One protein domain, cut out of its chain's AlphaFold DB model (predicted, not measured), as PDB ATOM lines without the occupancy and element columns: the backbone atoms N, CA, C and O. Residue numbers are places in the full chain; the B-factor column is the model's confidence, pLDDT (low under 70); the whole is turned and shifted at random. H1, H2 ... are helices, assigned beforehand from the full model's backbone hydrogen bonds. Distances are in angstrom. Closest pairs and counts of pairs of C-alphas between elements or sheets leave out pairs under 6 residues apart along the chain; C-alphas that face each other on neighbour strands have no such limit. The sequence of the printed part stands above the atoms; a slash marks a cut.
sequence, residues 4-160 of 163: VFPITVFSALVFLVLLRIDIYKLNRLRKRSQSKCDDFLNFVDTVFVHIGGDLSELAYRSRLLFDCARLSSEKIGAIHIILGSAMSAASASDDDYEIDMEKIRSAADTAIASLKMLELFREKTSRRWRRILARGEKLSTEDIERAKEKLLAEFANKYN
ATOM      1  N   VAL A   4     -60.472 -28.425   4.253       80.00
ATOM      2  CA  VAL A   4     -60.855 -27.827   2.958       80.00
ATOM      3  C   VAL A   4     -60.276 -26.416   2.811       80.00
ATOM      4  O   VAL A   4     -59.788 -26.038   1.747       80.00
ATOM      5  N   PHE A   5     -60.263 -25.646   3.900       84.31
ATOM      6  CA  PHE A   5     -59.708 -24.295   3.923       84.31
ATOM      7  C   PHE A   5     -58.184 -24.245   3.669       84.31
ATOM      8  O   PHE A   5     -57.763 -23.556   2.743       84.31
ATOM      9  N   PRO A   6     -57.324 -25.000   4.381       87.56
ATOM     10  CA  PRO A   6     -55.885 -24.973   4.106       87.56
ATOM     11  C   PRO A   6     -55.529 -25.504   2.709       87.56
ATOM     12  O   PRO A   6     -54.638 -24.955   2.064       87.56
ATOM     13  N   ILE A   7     -56.253 -26.509   2.196       89.38
ATOM     14  CA  ILE A   7     -56.038 -27.024   0.832       89.38
ATOM     15  C   ILE A   7     -56.366 -25.954  -0.220       89.38
ATOM     16  O   ILE A   7     -55.608 -25.764  -1.176       89.38
ATOM     17  N   THR A   8     -57.477 -25.230  -0.051       89.06
ATOM     18  CA  THR A   8     -57.876 -24.162  -0.985       89.06
ATOM     19  C   THR A   8     -56.907 -22.980  -0.954       89.06
ATOM     20  O   THR A   8     -56.499 -22.512  -2.018       89.06
ATOM     21  N   VAL A   9     -56.455 -22.558   0.231       90.94
ATOM     22  CA  VAL A   9     -55.448 -21.492   0.375       90.94
ATOM     23  C   VAL A   9     -54.118 -21.898  -0.261       90.94
ATOM     24  O   VAL A   9     -53.566 -21.129  -1.048       90.94
ATOM     25  N   PHE A  10     -53.624 -23.112  -0.001       93.25
ATOM     26  CA  PHE A  10     -52.384 -23.603  -0.608       93.25
ATOM     27  C   PHE A  10     -52.474 -23.650  -2.141       93.25
ATOM     28  O   PHE A  10     -51.580 -23.165  -2.833       93.25
ATOM     29  N   SER A  11     -53.588 -24.156  -2.677       90.00
ATOM     30  CA  SER A  11     -53.827 -24.219  -4.125       90.00
ATOM     31  C   SER A  11     -53.849 -22.828  -4.767       90.00
ATOM     32  O   SER A  11     -53.247 -22.623  -5.822       90.00
ATOM     33  N   ALA A  12     -54.494 -21.850  -4.118       90.31
ATOM     34  CA  ALA A  12     -54.505 -20.461  -4.573       90.31
ATOM     35  C   ALA A  12     -53.095 -19.848  -4.564       90.31
ATOM     36  O   ALA A  12     -52.714 -19.141  -5.497       90.31
ATOM     37  N   LEU A  13     -52.291 -20.164  -3.548       93.75
ATOM     38  CA  LEU A  13     -50.921 -19.676  -3.419       93.75
ATOM     39  C   LEU A  13     -50.029 -20.229  -4.539       93.75
ATOM     40  O   LEU A  13     -49.336 -19.464  -5.211       93.75
ATOM     41  N   VAL A  14     -50.124 -21.531  -4.825       93.12
ATOM     42  CA  VAL A  14     -49.439 -22.162  -5.967       93.12
ATOM     43  C   VAL A  14     -49.872 -21.521  -7.291       93.12
ATOM     44  O   VAL A  14     -49.026 -21.202  -8.130       93.12
ATOM     45  N   PHE A  15     -51.171 -21.267  -7.472       90.94
ATOM     46  CA  PHE A  15     -51.713 -20.620  -8.671       90.94
ATOM     47  C   PHE A  15     -51.142 -19.207  -8.875       90.94
ATOM     48  O   PHE A  15     -50.694 -18.876  -9.975       90.94
ATOM     49  N   LEU A  16     -51.084 -18.395  -7.814       91.25
ATOM     50  CA  LEU A  16     -50.510 -17.046  -7.851       91.25
ATOM     51  C   LEU A  16     -49.006 -17.057  -8.151       91.25
ATOM     52  O   LEU A  16     -48.527 -16.221  -8.921       91.25
ATOM     53  N   VAL A  17     -48.258 -18.010  -7.589       93.88
ATOM     54  CA  VAL A  17     -46.820 -18.161  -7.859       93.88
ATOM     55  C   VAL A  17     -46.577 -18.498  -9.331       93.88
ATOM     56  O   VAL A  17     -45.751 -17.852  -9.980       93.88
ATOM     57  N   LEU A  18     -47.327 -19.452  -9.891       91.88
ATOM     58  CA  LEU A  18     -47.216 -19.817 -11.306       91.88
ATOM     59  C   LEU A  18     -47.569 -18.644 -12.231       91.88
ATOM     60  O   LEU A  18     -46.837 -18.383 -13.188       91.88
ATOM     61  N   LEU A  19     -48.635 -17.900 -11.918       91.19
ATOM     62  CA  LEU A  19     -49.020 -16.702 -12.665       91.19
ATOM     63  C   LEU A  19     -47.905 -15.645 -12.638       91.19
ATOM     64  O   LEU A  19     -47.551 -15.084 -13.676       91.19
ATOM     65  N   ARG A  20     -47.306 -15.396 -11.467       91.38
ATOM     66  CA  ARG A  20     -46.210 -14.428 -11.307       91.38
ATOM     67  C   ARG A  20     -44.982 -14.808 -12.135       91.38
ATOM     68  O   ARG A  20     -44.367 -13.930 -12.741       91.38
ATOM     69  N   ILE A  21     -44.640 -16.096 -12.193       92.38
ATOM     70  CA  ILE A  21     -43.533 -16.606 -13.016       92.38
ATOM     71  C   ILE A  21     -43.803 -16.358 -14.504       92.38
ATOM     72  O   ILE A  21     -42.915 -15.884 -15.216       92.38
ATOM     73  N   ASP A  22     -45.016 -16.650 -14.975       89.69
ATOM     74  CA  ASP A  22     -45.375 -16.470 -16.384       89.69
ATOM     75  C   ASP A  22     -45.380 -14.978 -16.780       89.69
ATOM     76  O   ASP A  22     -44.809 -14.618 -17.813       89.69
ATOM     77  N   ILE A  23     -45.904 -14.088 -15.924       89.56
ATOM     78  CA  ILE A  23     -45.846 -12.625 -16.125       89.56
ATOM     79  C   ILE A  23     -44.395 -12.130 -16.168       89.56
ATOM     80  O   ILE A  23     -44.028 -11.340 -17.040       89.56
ATOM     81  N   TYR A  24     -43.544 -12.604 -15.253       93.69
ATOM     82  CA  TYR A  24     -42.130 -12.233 -15.229       93.69
ATOM     83  C   TYR A  24     -41.413 -12.630 -16.529       93.69
ATOM     84  O   TYR A  24     -40.696 -11.816 -17.117       93.69
ATOM     85  N   LYS A  25     -41.649 -13.853 -17.019       91.81
ATOM     86  CA  LYS A  25     -41.095 -14.331 -18.296       91.81
ATOM     87  C   LYS A  25     -41.583 -13.493 -19.478       91.81
ATOM     88  O   LYS A  25     -40.765 -13.115 -20.317       91.81
ATOM     89  N   LEU A  26     -42.872 -13.154 -19.518       90.62
ATOM     90  CA  LEU A  26     -43.455 -12.328 -20.577       90.62
ATOM     91  C   LEU A  26     -42.828 -10.927 -20.603       90.62
ATOM     92  O   LEU A  26     -42.406 -10.457 -21.657       90.62
ATOM     93  N   ASN A  27     -42.671 -10.295 -19.438       91.88
ATOM     94  CA  ASN A  27     -42.014  -8.992 -19.326       91.88
ATOM     95  C   ASN A  27     -40.539  -9.042 -19.741       91.88
ATOM     96  O   ASN A  27     -40.055  -8.133 -20.417       91.88
ATOM     97  N   ARG A  28     -39.821 -10.110 -19.380       94.50
ATOM     98  CA  ARG A  28     -38.429 -10.312 -19.804       94.50
ATOM     99  C   ARG A  28     -38.316 -10.454 -21.323       94.50
ATOM    100  O   ARG A  28     -37.442  -9.830 -21.919       94.50
ATOM    101  N   LEU A  29     -39.200 -11.233 -21.951       92.88
ATOM    102  CA  LEU A  29     -39.241 -11.377 -23.410       92.88
ATOM    103  C   LEU A  29     -39.603 -10.063 -24.102       92.88
ATOM    104  O   LEU A  29     -38.967  -9.719 -25.093       92.88
ATOM    105  N   ARG A  30     -40.548  -9.295 -23.551       93.06
ATOM    106  CA  ARG A  30     -40.911  -7.971 -24.072       93.06
ATOM    107  C   ARG A  30     -39.711  -7.026 -24.088       93.06
ATOM    108  O   ARG A  30     -39.440  -6.424 -25.118       93.06
ATOM    109  N   LYS A  31     -38.964  -6.941 -22.981       94.31
ATOM    110  CA  LYS A  31     -37.737  -6.126 -22.905       94.31
ATOM    111  C   LYS A  31     -36.683  -6.581 -23.913       94.31
ATOM    112  O   LYS A  31     -36.085  -5.748 -24.581       94.31
ATOM    113  N   ARG A  32     -36.481  -7.897 -24.050       93.81
ATOM    114  CA  ARG A  32     -35.544  -8.459 -25.033       93.81
ATOM    115  C   ARG A  32     -35.952  -8.109 -26.463       93.81
ATOM    116  O   ARG A  32     -35.097  -7.739 -27.251       93.81
ATOM    117  N   SER A  33     -37.235  -8.238 -26.790       93.19
ATOM    118  CA  SER A  33     -37.738  -7.937 -28.129       93.19
ATOM    119  C   SER A  33     -37.636  -6.449 -28.456       93.19
ATOM    120  O   SER A  33     -37.179  -6.111 -29.541       93.19
ATOM    121  N   GLN A  34     -37.952  -5.573 -27.495       93.88
ATOM    122  CA  GLN A  34     -37.746  -4.132 -27.640       93.88
ATOM    123  C   GLN A  34     -36.274  -3.813 -27.918       93.88
ATOM    124  O   GLN A  34     -35.982  -3.210 -28.937       93.88
ATOM    125  N   SER A  35     -35.352  -4.332 -27.099       95.31
ATOM    126  CA  SER A  35     -33.912  -4.148 -27.321       95.31
ATOM    127  C   SER A  35     -33.462  -4.633 -28.701       95.31
ATOM    128  O   SER A  35     -32.631  -3.981 -29.312       95.31
ATOM    129  N   LYS A  36     -34.023  -5.728 -29.235       94.69
ATOM    130  CA  LYS A  36     -33.705  -6.185 -30.599       94.69
ATOM    131  C   LYS A  36     -34.268  -5.300 -31.702       94.69
ATOM    132  O   LYS A  36     -33.625  -5.167 -32.736       94.69
ATOM    133  N   CYS A  37     -35.428  -4.689 -31.488       94.50
ATOM    134  CA  CYS A  37     -35.947  -3.684 -32.410       94.50
ATOM    135  C   CYS A  37     -35.090  -2.412 -32.372       94.50
ATOM    136  O   CYS A  37     -34.760  -1.878 -33.424       94.50
ATOM    137  N   ASP A  38     -34.685  -1.976 -31.178       93.62
ATOM    138  CA  ASP A  38     -33.827  -0.803 -31.000       93.62
ATOM    139  C   ASP A  38     -32.439  -1.038 -31.632       93.62
ATOM    140  O   ASP A  38     -31.940  -0.168 -32.340       93.62
ATOM    141  N   ASP A  39     -31.848  -2.231 -31.453       92.62
ATOM    142  CA  ASP A  39     -30.600  -2.646 -32.117       92.62
ATOM    143  C   ASP A  39     -30.722  -2.517 -33.651       92.62
ATOM    144  O   ASP A  39     -29.833  -1.970 -34.301       92.62
ATOM    145  N   PHE A  40     -31.834  -2.993 -34.227       94.62
ATOM    146  CA  PHE A  40     -32.108  -2.890 -35.664       94.62
ATOM    147  C   PHE A  40     -32.249  -1.435 -36.128       94.62
ATOM    148  O   PHE A  40     -31.603  -1.048 -37.100       94.62
ATOM    149  N   LEU A  41     -33.046  -0.618 -35.433       92.94
ATOM    150  CA  LEU A  41     -33.244   0.789 -35.792       92.94
ATOM    151  C   LEU A  41     -31.939   1.587 -35.709       92.94
ATOM    152  O   LEU A  41     -31.639   2.348 -36.618       92.94
ATOM    153  N   ASN A  42     -31.125   1.364 -34.677       91.25
ATOM    154  CA  ASN A  42     -29.819   2.015 -34.561       91.25
ATOM    155  C   ASN A  42     -28.870   1.609 -35.703       91.25
ATOM    156  O   ASN A  42     -28.083   2.429 -36.181       91.25
ATOM    157  N   PHE A  43     -28.942   0.355 -36.160       88.62
ATOM    158  CA  PHE A  43     -28.167  -0.099 -37.315       88.62
ATOM    159  C   PHE A  43     -28.628   0.595 -38.604       88.62
ATOM    160  O   PHE A  43     -27.803   1.090 -39.366       88.62
ATOM    161  N   VAL A  44     -29.943   0.689 -38.814       89.75
ATOM    162  CA  VAL A  44     -30.551   1.417 -39.939       89.75
ATOM    163  C   VAL A  44     -30.157   2.897 -39.926       89.75
ATOM    164  O   VAL A  44     -29.772   3.431 -40.962       89.75
ATOM    165  N   ASP A  45     -30.203   3.551 -38.766       88.38
ATOM    166  CA  ASP A  45     -29.792   4.951 -38.632       88.38
ATOM    167  C   ASP A  45     -28.324   5.132 -39.016       88.38
ATOM    168  O   ASP A  45     -27.981   6.082 -39.712       88.38
ATOM    169  N   THR A  46     -27.461   4.195 -38.612       85.69
ATOM    170  CA  THR A  46     -26.041   4.212 -38.987       85.69
ATOM    171  C   THR A  46     -25.880   4.126 -40.503       85.69
ATOM    172  O   THR A  46     -25.106   4.888 -41.070       85.69
ATOM    173  N   VAL A  47     -26.649   3.254 -41.167       84.19
ATOM    174  CA  VAL A  47     -26.650   3.123 -42.632       84.19
ATOM    175  C   VAL A  47     -27.089   4.424 -43.304       84.19
ATOM    176  O   VAL A  47     -26.366   4.950 -44.144       84.19
ATOM    177  N   PHE A  48     -28.228   4.994 -42.911       84.81
ATOM    178  CA  PHE A  48     -28.743   6.214 -43.539       84.81
ATOM    179  C   PHE A  48     -27.878   7.453 -43.279       84.81
ATOM    180  O   PHE A  48     -27.696   8.269 -44.181       84.81
ATOM    181  N   VAL A  49     -27.320   7.599 -42.072       81.62
ATOM    182  CA  VAL A  49     -26.378   8.685 -41.754       81.62
ATOM    183  C   VAL A  49     -25.103   8.552 -42.577       81.62
ATOM    184  O   VAL A  49     -24.565   9.563 -43.020       81.62
ATOM    185  N   HIS A  50     -24.629   7.324 -42.782       77.62
ATOM    186  CA  HIS A  50     -23.404   7.077 -43.527       77.62
ATOM    187  C   HIS A  50     -23.544   7.409 -45.015       77.62
ATOM    188  O   HIS A  50     -22.637   8.006 -45.581       77.62
ATOM    189  N   ILE A  51     -24.690   7.085 -45.624       76.38
ATOM    190  CA  ILE A  51     -24.956   7.424 -47.032       76.38
ATOM    191  C   ILE A  51     -25.134   8.950 -47.215       76.38
ATOM    192  O   ILE A  51     -24.786   9.501 -48.256       76.38
ATOM    193  N   GLY A  52     -25.619   9.663 -46.192       68.69
ATOM    194  CA  GLY A  52     -25.685  11.129 -46.180       68.69
ATOM    195  C   GLY A  52     -26.833  11.743 -47.002       68.69
ATOM    196  O   GLY A  52     -27.714  11.058 -47.518       68.69
ATOM    197  N   GLY A  53     -26.861  13.081 -47.075       72.38
ATOM    198  CA  GLY A  53     -27.863  13.851 -47.834       72.38
ATOM    199  C   GLY A  53     -29.295  13.777 -47.275       72.38
ATOM    200  O   GLY A  53     -29.503  13.654 -46.063       72.38
ATOM    201  N   ASP A  54     -30.288  13.824 -48.172       67.44
ATOM    202  CA  ASP A  54     -31.730  13.734 -47.857       67.44
ATOM    203  C   ASP A  54     -32.126  12.388 -47.210       67.44
ATOM    204  O   ASP A  54     -33.193  12.253 -46.610       67.44
ATOM    205  N   LEU A  55     -31.251  11.378 -47.264       70.44
ATOM    206  CA  LEU A  55     -31.475  10.062 -46.656       70.44
ATOM    207  C   LEU A  55     -31.357  10.097 -45.124       70.44
ATOM    208  O   LEU A  55     -31.912   9.235 -44.443       70.44
ATOM    209  N   SER A  56     -30.727  11.130 -44.557       70.12
ATOM    210  CA  SER A  56     -30.770  11.385 -43.110       70.12
ATOM    211  C   SER A  56     -32.204  11.625 -42.606       70.12
ATOM    212  O   SER A  56     -32.554  11.225 -41.493       70.12
ATOM    213  N   GLU A  57     -33.080  12.175 -43.454       78.94
ATOM    214  CA  GLU A  57     -34.504  12.324 -43.155       78.94
ATOM    215  C   GLU A  57     -35.245  10.973 -43.187       78.94
ATOM    216  O   GLU A  57     -36.194  10.763 -42.428       78.94
ATOM    217  N   LEU A  58     -34.788  10.004 -43.995       81.69
ATOM    218  CA  LEU A  58     -35.356   8.648 -44.015       81.69
ATOM    219  C   LEU A  58     -35.104   7.886 -42.714       81.69
ATOM    220  O   LEU A  58     -35.974   7.119 -42.299       81.69
ATOM    221  N   ALA A  59     -33.974   8.115 -42.040       83.25
ATOM    222  CA  ALA A  59     -33.720   7.563 -40.707       83.25
ATOM    223  C   ALA A  59     -34.792   8.032 -39.711       83.25
ATOM    224  O   ALA A  59     -35.461   7.236 -39.043       83.25
ATOM    225  N   TYR A  60     -35.049   9.343 -39.701       84.31
ATOM    226  CA  TYR A  60     -36.086   9.942 -38.868       84.31
ATOM    227  C   TYR A  60     -37.488   9.411 -39.209       84.31
ATOM    228  O   TYR A  60     -38.227   8.985 -38.317       84.31
ATOM    229  N   ARG A  61     -37.845   9.351 -40.499       84.56
ATOM    230  CA  ARG A  61     -39.135   8.801 -40.955       84.56
ATOM    231  C   ARG A  61     -39.288   7.316 -40.607       84.56
ATOM    232  O   ARG A  61     -40.377   6.901 -40.220       84.56
ATOM    233  N   SER A  62     -38.207   6.537 -40.663       88.06
ATOM    234  CA  SER A  62     -38.192   5.122 -40.267       88.06
ATOM    235  C   SER A  62     -38.518   4.946 -38.784       88.06
ATOM    236  O   SER A  62     -39.344   4.101 -38.432       88.06
ATOM    237  N   ARG A  63     -37.950   5.788 -37.910       88.62
ATOM    238  CA  ARG A  63     -38.302   5.806 -36.480       88.62
ATOM    239  C   ARG A  63     -39.761   6.192 -36.257       88.62
ATOM    240  O   ARG A  63     -40.468   5.490 -35.541       88.62
ATOM    241  N   LEU A  64     -40.243   7.244 -36.922       88.25
ATOM    242  CA  LEU A  64     -41.643   7.664 -36.807       88.25
ATOM    243  C   LEU A  64     -42.628   6.583 -37.283       88.25
ATOM    244  O   LEU A  64     -43.694   6.422 -36.682       88.25
ATOM    245  N   LEU A  65     -42.290   5.851 -38.350       89.44
ATOM    246  CA  LEU A  65     -43.082   4.726 -38.849       89.44
ATOM    247  C   LEU A  65     -43.134   3.605 -37.807       89.44
ATOM    248  O   LEU A  65     -44.211   3.092 -37.499       89.44
ATOM    249  N   PHE A  66     -41.984   3.262 -37.223       91.69
ATOM    250  CA  PHE A  66     -41.903   2.241 -36.184       91.69
ATOM    251  C   PHE A  66     -42.657   2.639 -34.906       91.69
ATOM    252  O   PHE A  66     -43.325   1.802 -34.300       91.69
ATOM    253  N   ASP A  67     -42.629   3.918 -34.530       88.69
ATOM    254  CA  ASP A  67     -43.370   4.450 -33.380       88.69
ATOM    255  C   ASP A  67     -44.892   4.441 -33.590       88.69
ATOM    256  O   ASP A  67     -45.660   4.395 -32.624       88.69
ATOM    257  N   CYS A  68     -45.357   4.465 -34.843       86.19
ATOM    258  CA  CYS A  68     -46.778   4.298 -35.152       86.19
ATOM    259  C   CYS A  68     -47.245   2.846 -35.002       86.19
ATOM    260  O   CYS A  68     -48.426   2.619 -34.744       86.19
ATOM    261  N   ALA A  69     -46.338   1.871 -35.092       88.38
ATOM    262  CA  ALA A  69     -46.675   0.460 -34.979       88.38
ATOM    263  C   ALA A  69     -46.971   0.056 -33.524       88.38
ATOM    264  O   ALA A  69     -46.088  -0.018 -32.660       88.38
ATOM    265  N   ARG A  70     -48.238  -0.260 -33.242       84.62
ATOM    266  CA  ARG A  70     -48.715  -0.624 -31.899       84.62
ATOM    267  C   ARG A  70     -48.695  -2.128 -31.686       84.62
ATOM    268  O   ARG A  70     -48.328  -2.594 -30.604       84.62
ATOM    269  N   LEU A  71     -49.101  -2.875 -32.706       85.06
ATOM    270  CA  LEU A  71     -49.185  -4.332 -32.669       85.06
ATOM    271  C   LEU A  71     -47.884  -4.980 -33.142       85.06
ATOM    272  O   LEU A  71     -47.107  -4.399 -33.896       85.06
ATOM    273  N   SER A  72     -47.644  -6.222 -32.719       86.88
ATOM    274  CA  SER A  72     -46.456  -6.974 -33.137       86.88
ATOM    275  C   SER A  72     -46.444  -7.235 -34.650       86.88
ATOM    276  O   SER A  72     -45.373  -7.223 -35.251       86.88
ATOM    277  N   SER A  73     -47.612  -7.420 -35.276       87.12
ATOM    278  CA  SER A  73     -47.761  -7.526 -36.737       87.12
ATOM    279  C   SER A  73     -47.361  -6.232 -37.449       87.12
ATOM    280  O   SER A  73     -46.561  -6.277 -38.378       87.12
ATOM    281  N   GLU A  74     -47.844  -5.084 -36.965       88.94
ATOM    282  CA  GLU A  74     -47.483  -3.753 -37.473       88.94
ATOM    283  C   GLU A  74     -45.978  -3.499 -37.317       88.94
ATOM    284  O   GLU A  74     -45.340  -3.019 -38.247       88.94
ATOM    285  N   LYS A  75     -45.375  -3.893 -36.186       91.62
ATOM    286  CA  LYS A  75     -43.927  -3.748 -35.960       91.62
ATOM    287  C   LYS A  75     -43.101  -4.605 -36.913       91.62
ATOM    288  O   LYS A  75     -42.084  -4.144 -37.418       91.62
ATOM    289  N   ILE A  76     -43.534  -5.837 -37.186       91.50
ATOM    290  CA  ILE A  76     -42.894  -6.696 -38.195       91.50
ATOM    291  C   ILE A  76     -43.048  -6.078 -39.593       91.50
ATOM    292  O   ILE A  76     -42.084  -6.044 -40.354       91.50
ATOM    293  N   GLY A  77     -44.233  -5.550 -39.915       88.44
ATOM    294  CA  GLY A  77     -44.483  -4.824 -41.158       88.44
ATOM    295  C   GLY A  77     -43.554  -3.620 -41.329       88.44
ATOM    296  O   GLY A  77     -42.921  -3.486 -42.375       88.44
ATOM    297  N   ALA A  78     -43.400  -2.813 -40.277       92.38
ATOM    298  CA  ALA A  78     -42.481  -1.681 -40.238       92.38
ATOM    299  C   ALA A  78     -41.031  -2.117 -40.488       92.38
ATOM    300  O   ALA A  78     -40.363  -1.529 -41.331       92.38
ATOM    301  N   ILE A  79     -40.558  -3.183 -39.825       94.00
ATOM    302  CA  ILE A  79     -39.198  -3.712 -40.033       94.00
ATOM    303  C   ILE A  79     -38.976  -4.094 -41.501       94.00
ATOM    304  O   ILE A  79     -37.937  -3.755 -42.057       94.00
ATOM    305  N   HIS A  80     -39.943  -4.751 -42.151       92.06
ATOM    306  CA  HIS A  80     -39.827  -5.100 -43.571       92.06
ATOM    307  C   HIS A  80     -39.740  -3.872 -44.484       92.06
ATOM    308  O   HIS A  80     -38.921  -3.869 -45.401       92.06
ATOM    309  N   ILE A  81     -40.560  -2.844 -44.237       90.44
ATOM    310  CA  ILE A  81     -40.539  -1.596 -45.015       90.44
ATOM    311  C   ILE A  81     -39.186  -0.899 -44.841       90.44
ATOM    312  O   ILE A  81     -38.513  -0.608 -45.825       90.44
ATOM    313  N   ILE A  82     -38.758  -0.710 -43.591       92.38
ATOM    314  CA  ILE A  82     -37.509  -0.025 -43.241       92.38
ATOM    315  C   ILE A  82     -36.299  -0.766 -43.816       92.38
ATOM    316  O   ILE A  82     -35.417  -0.141 -44.398       92.38
ATOM    317  N   LEU A  83     -36.263  -2.099 -43.695       91.94
ATOM    318  CA  LEU A  83     -35.205  -2.919 -44.280       91.94
ATOM    319  C   LEU A  83     -35.158  -2.752 -45.801       91.94
ATOM    320  O   LEU A  83     -34.075  -2.579 -46.349       91.94
ATOM    321  N   GLY A  84     -36.315  -2.781 -46.475       88.00
ATOM    322  CA  GLY A  84     -36.404  -2.550 -47.917       88.00
ATOM    323  C   GLY A  84     -35.833  -1.189 -48.314       88.00
ATOM    324  O   GLY A  84     -34.980  -1.121 -49.194       88.00
ATOM    325  N   SER A  85     -36.223  -0.125 -47.607       86.75
ATOM    326  CA  SER A  85     -35.706   1.228 -47.840       86.75
ATOM    327  C   SER A  85     -34.198   1.337 -47.600       86.75
ATOM    328  O   SER A  85     -33.493   1.900 -48.433       86.75
ATOM    329  N   ALA A  86     -33.690   0.776 -46.499       86.94
ATOM    330  CA  ALA A  86     -32.261   0.786 -46.186       86.94
ATOM    331  C   ALA A  86     -31.452   0.012 -47.234       86.94
ATOM    332  O   ALA A  86     -30.393   0.462 -47.665       86.94
ATOM    333  N   MET A  87     -31.981  -1.124 -47.694       85.56
ATOM    334  CA  MET A  87     -31.353  -1.922 -48.737       85.56
ATOM    335  C   MET A  87     -31.299  -1.197 -50.086       85.56
ATOM    336  O   MET A  87     -30.269  -1.229 -50.758       85.56
ATOM    337  N   SER A  88     -32.396  -0.548 -50.483       84.62
ATOM    338  CA  SER A  88     -32.445   0.245 -51.714       84.62
ATOM    339  C   SER A  88     -31.498   1.439 -51.660       84.62
ATOM    340  O   SER A  88     -30.798   1.683 -52.636       84.62
ATOM    341  N   ALA A  89     -31.428   2.137 -50.522       80.94
ATOM    342  CA  ALA A  89     -30.511   3.259 -50.335       80.94
ATOM    343  C   ALA A  89     -29.043   2.816 -50.432       80.94
ATOM    344  O   ALA A  89     -28.277   3.419 -51.175       80.94
ATOM    345  N   ALA A  90     -28.675   1.721 -49.761       78.50
ATOM    346  CA  ALA A  90     -27.317   1.176 -49.799       78.50
ATOM    347  C   ALA A  90     -26.911   0.624 -51.178       78.50
ATOM    348  O   ALA A  90     -25.732   0.578 -51.497       78.50
ATOM    349  N   SER A  91     -27.872   0.195 -52.004       76.50
ATOM    350  CA  SER A  91     -27.587  -0.284 -53.369       76.50
ATOM    351  C   SER A  91     -27.446   0.853 -54.388       76.50
ATOM    352  O   SER A  91     -26.966   0.617 -55.491       76.50
ATOM    353  N   ALA A  92     -27.931   2.051 -54.053       75.00
ATOM    354  CA  ALA A  92     -27.920   3.227 -54.922       75.00
ATOM    355  C   ALA A  92     -26.745   4.178 -54.636       75.00
ATOM    356  O   ALA A  92     -26.553   5.137 -55.379       75.00
ATOM    357  N   SER A  93     -25.989   3.950 -53.559       68.38
ATOM    358  CA  SER A  93     -24.778   4.706 -53.243       68.38
ATOM    359  C   SER A  93     -23.587   4.156 -54.029       68.38
ATOM    360  O   SER A  93     -23.228   2.996 -53.845       68.38
ATOM    361  N   ASP A  94     -22.978   4.996 -54.868       59.94
ATOM    362  CA  ASP A  94     -21.803   4.671 -55.699       59.94
ATOM    363  C   ASP A  94     -20.476   4.600 -54.906       59.94
ATOM    364  O   ASP A  94     -19.434   4.283 -55.478       59.94
ATOM    365  N   ASP A  95     -20.485   4.906 -53.603       56.25
ATOM    366  CA  ASP A  95     -19.274   4.929 -52.777       56.25
ATOM    367  C   ASP A  95     -18.780   3.514 -52.415       56.25
ATOM    368  O   ASP A  95     -19.562   2.644 -52.038       56.25
ATOM    369  N   ASP A  96     -17.450   3.336 -52.444       55.16
ATOM    370  CA  ASP A  96     -16.636   2.141 -52.110       55.16
ATOM    371  C   ASP A  96     -16.829   1.582 -50.674       55.16
ATOM    372  O   ASP A  96     -16.019   0.798 -50.166       55.16
ATOM    373  N   TYR A  97     -17.884   1.988 -49.968       57.56
ATOM    374  CA  TYR A  97     -18.193   1.493 -48.637       57.56
ATOM    375  C   TYR A  97     -19.012   0.205 -48.730       57.56
ATOM    376  O   TYR A  97     -20.202   0.221 -49.042       57.56
ATOM    377  N   GLU A  98     -18.393  -0.926 -48.382       63.38
ATOM    378  CA  GLU A  98     -19.116  -2.174 -48.124       63.38
ATOM    379  C   GLU A  98     -19.980  -2.008 -46.865       63.38
ATOM    380  O   GLU A  98     -19.613  -2.387 -45.748       63.38
ATOM    381  N   ILE A  99     -21.165  -1.421 -47.031       68.50
ATOM    382  CA  ILE A  99     -22.232  -1.564 -46.049       68.50
ATOM    383  C   ILE A  99     -22.505  -3.061 -45.943       68.50
ATOM    384  O   ILE A  99     -22.842  -3.722 -46.922       68.50
ATOM    385  N   ASP A 100     -22.352  -3.606 -44.739       76.38
ATOM    386  CA  ASP A 100     -22.580  -5.021 -44.490       76.38
ATOM    387  C   ASP A 100     -24.090  -5.317 -44.530       76.38
ATOM    388  O   ASP A 100     -24.815  -5.294 -43.527       76.38
ATOM    389  N   MET A 101     -24.571  -5.557 -45.748       79.44
ATOM    390  CA  MET A 101     -25.963  -5.871 -46.062       79.44
ATOM    391  C   MET A 101     -26.421  -7.169 -45.393       79.44
ATOM    392  O   MET A 101     -27.617  -7.381 -45.176       79.44
ATOM    393  N   GLU A 102     -25.485  -8.048 -45.037       84.38
ATOM    394  CA  GLU A 102     -25.778  -9.265 -44.295       84.38
ATOM    395  C   GLU A 102     -26.046  -8.951 -42.818       84.38
ATOM    396  O   GLU A 102     -27.011  -9.465 -42.243       84.38
ATOM    397  N   LYS A 103     -25.294  -8.020 -42.215       85.44
ATOM    398  CA  LYS A 103     -25.549  -7.546 -40.845       85.44
ATOM    399  C   LYS A 103     -26.911  -6.873 -40.688       85.44
ATOM    400  O   LYS A 103     -27.605  -7.191 -39.720       85.44
ATOM    401  N   ILE A 104     -27.336  -5.997 -41.608       86.94
ATOM    402  CA  ILE A 104     -28.654  -5.338 -41.480       86.94
ATOM    403  C   ILE A 104     -29.805  -6.343 -41.599       86.94
ATOM    404  O   ILE A 104     -30.758  -6.295 -40.817       86.94
ATOM    405  N   ARG A 105     -29.688  -7.309 -42.522       88.69
ATOM    406  CA  ARG A 105     -30.649  -8.410 -42.669       88.69
ATOM    407  C   ARG A 105     -30.695  -9.272 -41.413       88.69
ATOM    408  O   ARG A 105     -31.771  -9.515 -40.879       88.69
ATOM    409  N   SER A 106     -29.533  -9.647 -40.881       92.19
ATOM    410  CA  SER A 106     -29.424 -10.432 -39.649       92.19
ATOM    411  C   SER A 106     -30.037  -9.714 -38.437       92.19
ATOM    412  O   SER A 106     -30.741 -10.328 -37.626       92.19
ATOM    413  N   ALA A 107     -29.843  -8.394 -38.324       91.75
ATOM    414  CA  ALA A 107     -30.468  -7.579 -37.284       91.75
ATOM    415  C   ALA A 107     -32.001  -7.556 -37.420       91.75
ATOM    416  O   ALA A 107     -32.708  -7.776 -36.431       91.75
ATOM    417  N   ALA A 108     -32.513  -7.367 -38.641       93.69
ATOM    418  CA  ALA A 108     -33.945  -7.403 -38.932       93.69
ATOM    419  C   ALA A 108     -34.562  -8.773 -38.604       93.69
ATOM    420  O   ALA A 108     -35.561  -8.848 -37.885       93.69
ATOM    421  N   ASP A 109     -33.933  -9.863 -39.045       94.00
ATOM    422  CA  ASP A 109     -34.390 -11.231 -38.780       94.00
ATOM    423  C   ASP A 109     -34.406 -11.539 -37.283       94.00
ATOM    424  O   ASP A 109     -35.365 -12.117 -36.763       94.00
ATOM    425  N   THR A 110     -33.382 -11.088 -36.554       94.06
ATOM    426  CA  THR A 110     -33.311 -11.236 -35.097       94.06
ATOM    427  C   THR A 110     -34.436 -10.466 -34.399       94.06
ATOM    428  O   THR A 110     -35.065 -10.992 -33.471       94.06
ATOM    429  N   ALA A 111     -34.731  -9.242 -34.844       93.62
ATOM    430  CA  ALA A 111     -35.835  -8.440 -34.326       93.62
ATOM    431  C   ALA A 111     -37.191  -9.113 -34.600       93.62
ATOM    432  O   ALA A 111     -37.965  -9.337 -33.662       93.62
ATOM    433  N   ILE A 112     -37.441  -9.546 -35.839       93.94
ATOM    434  CA  ILE A 112     -38.668 -10.246 -36.249       93.94
ATOM    435  C   ILE A 112     -38.846 -11.549 -35.463       93.94
ATOM    436  O   ILE A 112     -39.927 -11.811 -34.925       93.94
ATOM    437  N   ALA A 113     -37.797 -12.366 -35.348       92.44
ATOM    438  CA  ALA A 113     -37.837 -13.612 -34.590       92.44
ATOM    439  C   ALA A 113     -38.164 -13.361 -33.110       92.44
ATOM    440  O   ALA A 113     -38.943 -14.107 -32.510       92.44
ATOM    441  N   SER A 114     -37.625 -12.284 -32.525       93.50
ATOM    442  CA  SER A 114     -37.914 -11.906 -31.139       93.50
ATOM    443  C   SER A 114     -39.384 -11.517 -30.927       93.50
ATOM    444  O   SER A 114     -39.987 -11.954 -29.942       93.50
ATOM    445  N   LEU A 115     -39.980 -10.775 -31.869       93.12
ATOM    446  CA  LEU A 115     -41.392 -10.377 -31.841       93.12
ATOM    447  C   LEU A 115     -42.308 -11.596 -32.013       93.12
ATOM    448  O   LEU A 115     -43.244 -11.787 -31.235       93.12
ATOM    449  N   LYS A 116     -41.993 -12.483 -32.966       91.25
ATOM    450  CA  LYS A 116     -42.721 -13.748 -33.172       91.25
ATOM    451  C   LYS A 116     -42.673 -14.640 -31.929       91.25
ATOM    452  O   LYS A 116     -43.689 -15.211 -31.536       91.25
ATOM    453  N   MET A 117     -41.513 -14.743 -31.275       90.50
ATOM    454  CA  MET A 117     -41.366 -15.517 -30.040       90.50
ATOM    455  C   MET A 117     -42.160 -14.902 -28.879       90.50
ATOM    456  O   MET A 117     -42.779 -15.642 -28.109       90.50
ATOM    457  N   LEU A 118     -42.171 -13.568 -28.757       91.38
ATOM    458  CA  LEU A 118     -42.978 -12.859 -27.763       91.38
ATOM    459  C   LEU A 118     -44.471 -13.148 -27.954       91.38
ATOM    460  O   LEU A 118     -45.137 -13.509 -26.984       91.38
ATOM    461  N   GLU A 119     -44.983 -13.047 -29.181       90.00
ATOM    462  CA  GLU A 119     -46.392 -13.333 -29.473       90.00
ATOM    463  C   GLU A 119     -46.754 -14.794 -29.231       90.00
ATOM    464  O   GLU A 119     -47.751 -15.072 -28.568       90.00
ATOM    465  N   LEU A 120     -45.908 -15.741 -29.646       89.25
ATOM    466  CA  LEU A 120     -46.126 -17.159 -29.362       89.25
ATOM    467  C   LEU A 120     -46.198 -17.426 -27.849       89.25
ATOM    468  O   LEU A 120     -47.022 -18.215 -27.376       89.25
ATOM    469  N   PHE A 121     -45.336 -16.771 -27.066       88.19
ATOM    470  CA  PHE A 121     -45.357 -16.893 -25.612       88.19
ATOM    471  C   PHE A 121     -46.593 -16.222 -25.002       88.19
ATOM    472  O   PHE A 121     -47.210 -16.798 -24.099       88.19
ATOM    473  N   ARG A 122     -46.999 -15.053 -25.513       87.56
ATOM    474  CA  ARG A 122     -48.225 -14.344 -25.117       87.56
ATOM    475  C   ARG A 122     -49.457 -15.193 -25.407       87.56
ATOM    476  O   ARG A 122     -50.301 -15.352 -24.531       87.56
ATOM    477  N   GLU A 123     -49.524 -15.831 -26.570       87.25
ATOM    478  CA  GLU A 123     -50.600 -16.740 -26.952       87.25
ATOM    479  C   GLU A 123     -50.676 -17.939 -25.995       87.25
ATOM    480  O   GLU A 123     -51.719 -18.167 -25.382       87.25
ATOM    481  N   LYS A 124     -49.568 -18.663 -25.783       86.94
ATOM    482  CA  LYS A 124     -49.515 -19.810 -24.853       86.94
ATOM    483  C   LYS A 124     -49.929 -19.419 -23.433       86.94
ATOM    484  O   LYS A 124     -50.750 -20.096 -22.812       86.94
ATOM    485  N   THR A 125     -49.401 -18.301 -22.944       86.12
ATOM    486  CA  THR A 125     -49.684 -17.784 -21.601       86.12
ATOM    487  C   THR A 125     -51.143 -17.342 -21.480       86.12
ATOM    488  O   THR A 125     -51.820 -17.703 -20.522       86.12
ATOM    489  N   SER A 126     -51.683 -16.656 -22.487       85.12
ATOM    490  CA  SER A 126     -53.094 -16.260 -22.517       85.12
ATOM    491  C   SER A 126     -54.043 -17.458 -22.613       85.12
ATOM    492  O   SER A 126     -55.104 -17.439 -22.005       85.12
ATOM    493  N   ARG A 127     -53.672 -18.548 -23.298       84.19
ATOM    494  CA  ARG A 127     -54.471 -19.785 -23.305       84.19
ATOM    495  C   ARG A 127     -54.523 -20.419 -21.916       84.19
ATOM    496  O   ARG A 127     -55.602 -20.834 -21.496       84.19
ATOM    497  N   ARG A 128     -53.384 -20.456 -21.212       84.25
ATOM    498  CA  ARG A 128     -53.266 -20.982 -19.841       84.25
ATOM    499  C   ARG A 128     -54.030 -20.131 -18.824       84.25
ATOM    500  O   ARG A 128     -54.690 -20.679 -17.949       84.25
ATOM    501  N   TRP A 129     -53.998 -18.808 -18.978       87.50
ATOM    502  CA  TRP A 129     -54.590 -17.838 -18.050       87.50
ATOM    503  C   TRP A 129     -55.709 -17.016 -18.700       87.50
ATOM    504  O   TRP A 129     -55.809 -15.808 -18.490       87.50
ATOM    505  N   ARG A 130     -56.571 -17.668 -19.491       80.50
ATOM    506  CA  ARG A 130     -57.560 -17.018 -20.380       80.50
ATOM    507  C   ARG A 130     -58.487 -16.017 -19.694       80.50
ATOM    508  O   ARG A 130     -58.981 -15.108 -20.347       80.50
ATOM    509  N   ARG A 131     -58.745 -16.198 -18.397       80.06
ATOM    510  CA  ARG A 131     -59.611 -15.315 -17.599       80.06
ATOM    511  C   ARG A 131     -58.882 -14.109 -16.994       80.06
ATOM    512  O   ARG A 131     -59.543 -13.238 -16.454       80.06
ATOM    513  N   ILE A 132     -57.550 -14.086 -17.038       77.81
ATOM    514  CA  ILE A 132     -56.711 -13.129 -16.298       77.81
ATOM    515  C   ILE A 132     -55.868 -12.276 -17.249       77.81
ATOM    516  O   ILE A 132     -55.639 -11.102 -16.978       77.81
ATOM    517  N   LEU A 133     -55.396 -12.848 -18.359       74.62
ATOM    518  CA  LEU A 133     -54.477 -12.175 -19.275       74.62
ATOM    519  C   LEU A 133     -55.125 -11.886 -20.629       74.62
ATOM    520  O   LEU A 133     -55.928 -12.673 -21.133       74.62
ATOM    521  N   ALA A 134     -54.720 -10.764 -21.232       71.75
ATOM    522  CA  ALA A 134     -55.091 -10.403 -22.595       71.75
ATOM    523  C   ALA A 134     -54.664 -11.498 -23.587       71.75
ATOM    524  O   ALA A 134     -53.616 -12.132 -23.419       71.75
ATOM    525  N   ARG A 135     -55.482 -11.724 -24.622       70.44
ATOM    526  CA  ARG A 135     -55.190 -12.723 -25.658       70.44
ATOM    527  C   ARG A 135     -53.949 -12.322 -26.453       70.44
ATOM    528  O   ARG A 135     -53.792 -11.159 -26.810       70.44
ATOM    529  N   GLY A 136     -53.090 -13.302 -26.722       61.72
ATOM    530  CA  GLY A 136     -52.079 -13.170 -27.769       61.72
ATOM    531  C   GLY A 136     -52.725 -13.193 -29.151       61.72
ATOM    532  O   GLY A 136     -53.788 -13.795 -29.325       61.72
ATOM    533  N   GLU A 137     -52.079 -12.549 -30.115       66.81
ATOM    534  CA  GLU A 137     -52.509 -12.569 -31.511       66.81
ATOM    535  C   GLU A 137     -51.794 -13.703 -32.237       66.81
ATOM    536  O   GLU A 137     -50.595 -13.928 -32.051       66.81
ATOM    537  N   LYS A 138     -52.534 -14.438 -33.070       71.38
ATOM    538  CA  LYS A 138     -51.918 -15.403 -33.972       71.38
ATOM    539  C   LYS A 138     -51.378 -14.616 -35.161       71.38
ATOM    540  O   LYS A 138     -52.158 -14.077 -35.931       71.38
ATOM    541  N   LEU A 139     -50.060 -14.550 -35.297       74.19
ATOM    542  CA  LEU A 139     -49.416 -13.912 -36.444       74.19
ATOM    543  C   LEU A 139     -49.578 -14.803 -37.682       74.19
ATOM    544  O   LEU A 139     -48.875 -15.811 -37.802       74.19
ATOM    545  N   SER A 140     -50.490 -14.451 -38.590       78.38
ATOM    546  CA  SER A 140     -50.475 -14.976 -39.959       78.38
ATOM    547  C   SER A 140     -49.692 -14.042 -40.887       78.38
ATOM    548  O   SER A 140     -49.475 -12.870 -40.582       78.38
ATOM    549  N   THR A 141     -49.235 -14.563 -42.023       78.31
ATOM    550  CA  THR A 141     -48.571 -13.758 -43.059       78.31
ATOM    551  C   THR A 141     -49.521 -12.731 -43.674       78.31
ATOM    552  O   THR A 141     -49.112 -11.602 -43.917       78.31
ATOM    553  N   GLU A 142     -50.796 -13.083 -43.849       80.88
ATOM    554  CA  GLU A 142     -51.832 -12.170 -44.349       80.88
ATOM    555  C   GLU A 142     -52.082 -10.998 -43.390       80.88
ATOM    556  O   GLU A 142     -52.264  -9.864 -43.832       80.88
ATOM    557  N   ASP A 143     -52.032 -11.244 -42.077       78.62
ATOM    558  CA  ASP A 143     -52.185 -10.187 -41.072       78.62
ATOM    559  C   ASP A 143     -51.018  -9.197 -41.100       78.62
ATOM    560  O   ASP A 143     -51.208  -8.019 -40.811       78.62
ATOM    561  N   ILE A 144     -49.812  -9.654 -41.455       79.62
ATOM    562  CA  ILE A 144     -48.635  -8.787 -41.589       79.62
ATOM    563  C   ILE A 144     -48.783  -7.876 -42.812       79.62
ATOM    564  O   ILE A 144     -48.512  -6.684 -42.699       79.62
ATOM    565  N   GLU A 145     -49.240  -8.396 -43.955       80.62
ATOM    566  CA  GLU A 145     -49.452  -7.576 -45.158       80.62
ATOM    567  C   GLU A 145     -50.564  -6.538 -44.951       80.62
ATOM    568  O   GLU A 145     -50.347  -5.349 -45.179       80.62
ATOM    569  N   ARG A 146     -51.710  -6.936 -44.380       82.00
ATOM    570  CA  ARG A 146     -52.778  -5.982 -44.021       82.00
ATOM    571  C   ARG A 146     -52.316  -4.941 -43.003       82.00
ATOM    572  O   ARG A 146     -52.719  -3.780 -43.067       82.00
ATOM    573  N   ALA A 147     -51.467  -5.338 -42.053       79.06
ATOM    574  CA  ALA A 147     -50.904  -4.421 -41.071       79.06
ATOM    575  C   ALA A 147     -49.951  -3.399 -41.705       79.06
ATOM    576  O   ALA A 147     -49.929  -2.261 -41.247       79.06
ATOM    577  N   LYS A 148     -49.204  -3.757 -42.761       80.56
ATOM    578  CA  LYS A 148     -48.369  -2.799 -43.508       80.56
ATOM    579  C   LYS A 148     -49.216  -1.716 -44.167       80.56
ATOM    580  O   LYS A 148     -48.928  -0.540 -43.978       80.56
ATOM    581  N   GLU A 149     -50.268  -2.100 -44.891       82.19
ATOM    582  CA  GLU A 149     -51.171  -1.152 -45.560       82.19
ATOM    583  C   GLU A 149     -51.814  -0.192 -44.553       82.19
ATOM    584  O   GLU A 149     -51.788   1.028 -44.730       82.19
ATOM    585  N   LYS A 150     -52.324  -0.738 -43.442       84.50
ATOM    586  CA  LYS A 150     -52.904   0.053 -42.353       84.50
ATOM    587  C   LYS A 150     -51.882   0.996 -41.717       84.50
ATOM    588  O   LYS A 150     -52.204   2.156 -41.475       84.50
ATOM    589  N   LEU A 151     -50.664   0.520 -41.461       85.50
ATOM    590  CA  LEU A 151     -49.594   1.319 -40.867       85.50
ATOM    591  C   LEU A 151     -49.193   2.486 -41.775       85.50
ATOM    592  O   LEU A 151     -49.043   3.605 -41.289       85.50
ATOM    593  N   LEU A 152     -49.049   2.244 -43.080       82.62
ATOM    594  CA  LEU A 152     -48.730   3.289 -44.055       82.62
ATOM    595  C   LEU A 152     -49.850   4.329 -44.148       82.62
ATOM    596  O   LEU A 152     -49.564   5.524 -44.142       82.62
ATOM    597  N   ALA A 153     -51.113   3.896 -44.152       83.38
ATOM    598  CA  ALA A 153     -52.259   4.800 -44.139       83.38
ATOM    599  C   ALA A 153     -52.324   5.647 -42.853       83.38
ATOM    600  O   ALA A 153     -52.561   6.854 -42.914       83.38
ATOM    601  N   GLU A 154     -52.081   5.043 -41.683       82.06
ATOM    602  CA  GLU A 154     -52.023   5.764 -40.406       82.06
ATOM    603  C   GLU A 154     -50.860   6.759 -40.368       82.06
ATOM    604  O   GLU A 154     -51.032   7.892 -39.915       82.06
ATOM    605  N   PHE A 155     -49.690   6.365 -40.870       82.06
ATOM    606  CA  PHE A 155     -48.519   7.228 -40.953       82.06
ATOM    607  C   PHE A 155     -48.753   8.423 -41.889       82.06
ATOM    608  O   PHE A 155     -48.494   9.562 -41.498       82.06
ATOM    609  N   ALA A 156     -49.299   8.175 -43.084       82.94
ATOM    610  CA  ALA A 156     -49.654   9.201 -44.066       82.94
ATOM    611  C   ALA A 156     -50.616  10.239 -43.473       82.94
ATOM    612  O   ALA A 156     -50.361  11.439 -43.542       82.94
ATOM    613  N   ASN A 157     -51.680   9.768 -42.815       82.94
ATOM    614  CA  ASN A 157     -52.687  10.626 -42.193       82.94
ATOM    615  C   ASN A 157     -52.118  11.424 -41.007       82.94
ATOM    616  O   ASN A 157     -52.416  12.602 -40.833       82.94
ATOM    617  N   LYS A 158     -51.265  10.805 -40.183       81.06
ATOM    618  CA  LYS A 158     -50.731  11.445 -38.972       81.06
ATOM    619  C   LYS A 158     -49.688  12.526 -39.266       81.06
ATOM    620  O   LYS A 158     -49.585  13.481 -38.499       81.06
ATOM    621  N   TYR A 159     -48.909  12.366 -40.332       77.62
ATOM    622  CA  TYR A 159     -47.784  13.251 -40.641       77.62
ATOM    623  C   TYR A 159     -47.934  14.001 -41.977       77.62
ATOM    624  O   TYR A 159     -46.975  14.624 -42.417       77.62
ATOM    625  N   ASN A 160     -49.121  13.984 -42.601       70.88
ATOM    626  CA  ASN A 160     -49.406  14.617 -43.899       70.88
ATOM    627  C   ASN A 160     -48.425  14.212 -45.016       70.88
ATOM    628  O   ASN A 160     -48.062  15.027 -45.864       70.88
TER     629      ASN A 160
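What this domain is: This is residues 4 to 160 of the 163 residues of an uncharacterized protein of bacterium (UniProt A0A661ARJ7). A very long helix, H1, forms one side of an up-and-down bundle with H2, H3 and H4, each running against the one before; H5 crosses H2 and H3, and residues 4 to 18 of H1 stick out. The 157 printed residues hold five named helices, H1 to H5, and no named strand: all helix. The whole is loose, with a radius of gyration of the C-alphas of 20.0 A, spanning 77 by 32 by 23 A.

How they stand to each other: Start at H1, residues 4 to 51: it touches H4, residues 101 to 128, closest at the C-alphas of Lys 36 and Ala 111, 4.8 A, opposite ways at a shallow 18 degrees. H3, residues 72 to 92, is the hub; its Gly 77 and Lys 148 of H5, residues 141 to 159, have the closest C-alphas, 5.0 A, the helices about perpendicular at 76 degrees. H2, residues 55 to 68, makes a hairpin with H1, closest at the C-alphas of Asp 45 and Ala 59, 5.2 A. H1 and H5 are apart. Every O i to N i+4 pair is within hydrogen-bond range in H1, H3, H4 and H5, and 9 of 10 in H2.

Where its parts are: Find C-alpha 4 at (-60.855, -27.827, 2.958); H1 runs 70.9 A from there. H2 measures 20.0 A, H3 30.4 A, H4 40.8 A and H5 27.1 A, ending at C-alpha 159, (-47.784, 13.251, -40.641).

The domain as a whole: Look at Val 4 and Asp 94 for the farthest C-alphas, 77.6 A apart. The printed part has no cut; the link H4 to H5 is long, and pLDDT is under 70 at residues 52, 54, 93 to 99 and 136 to 137.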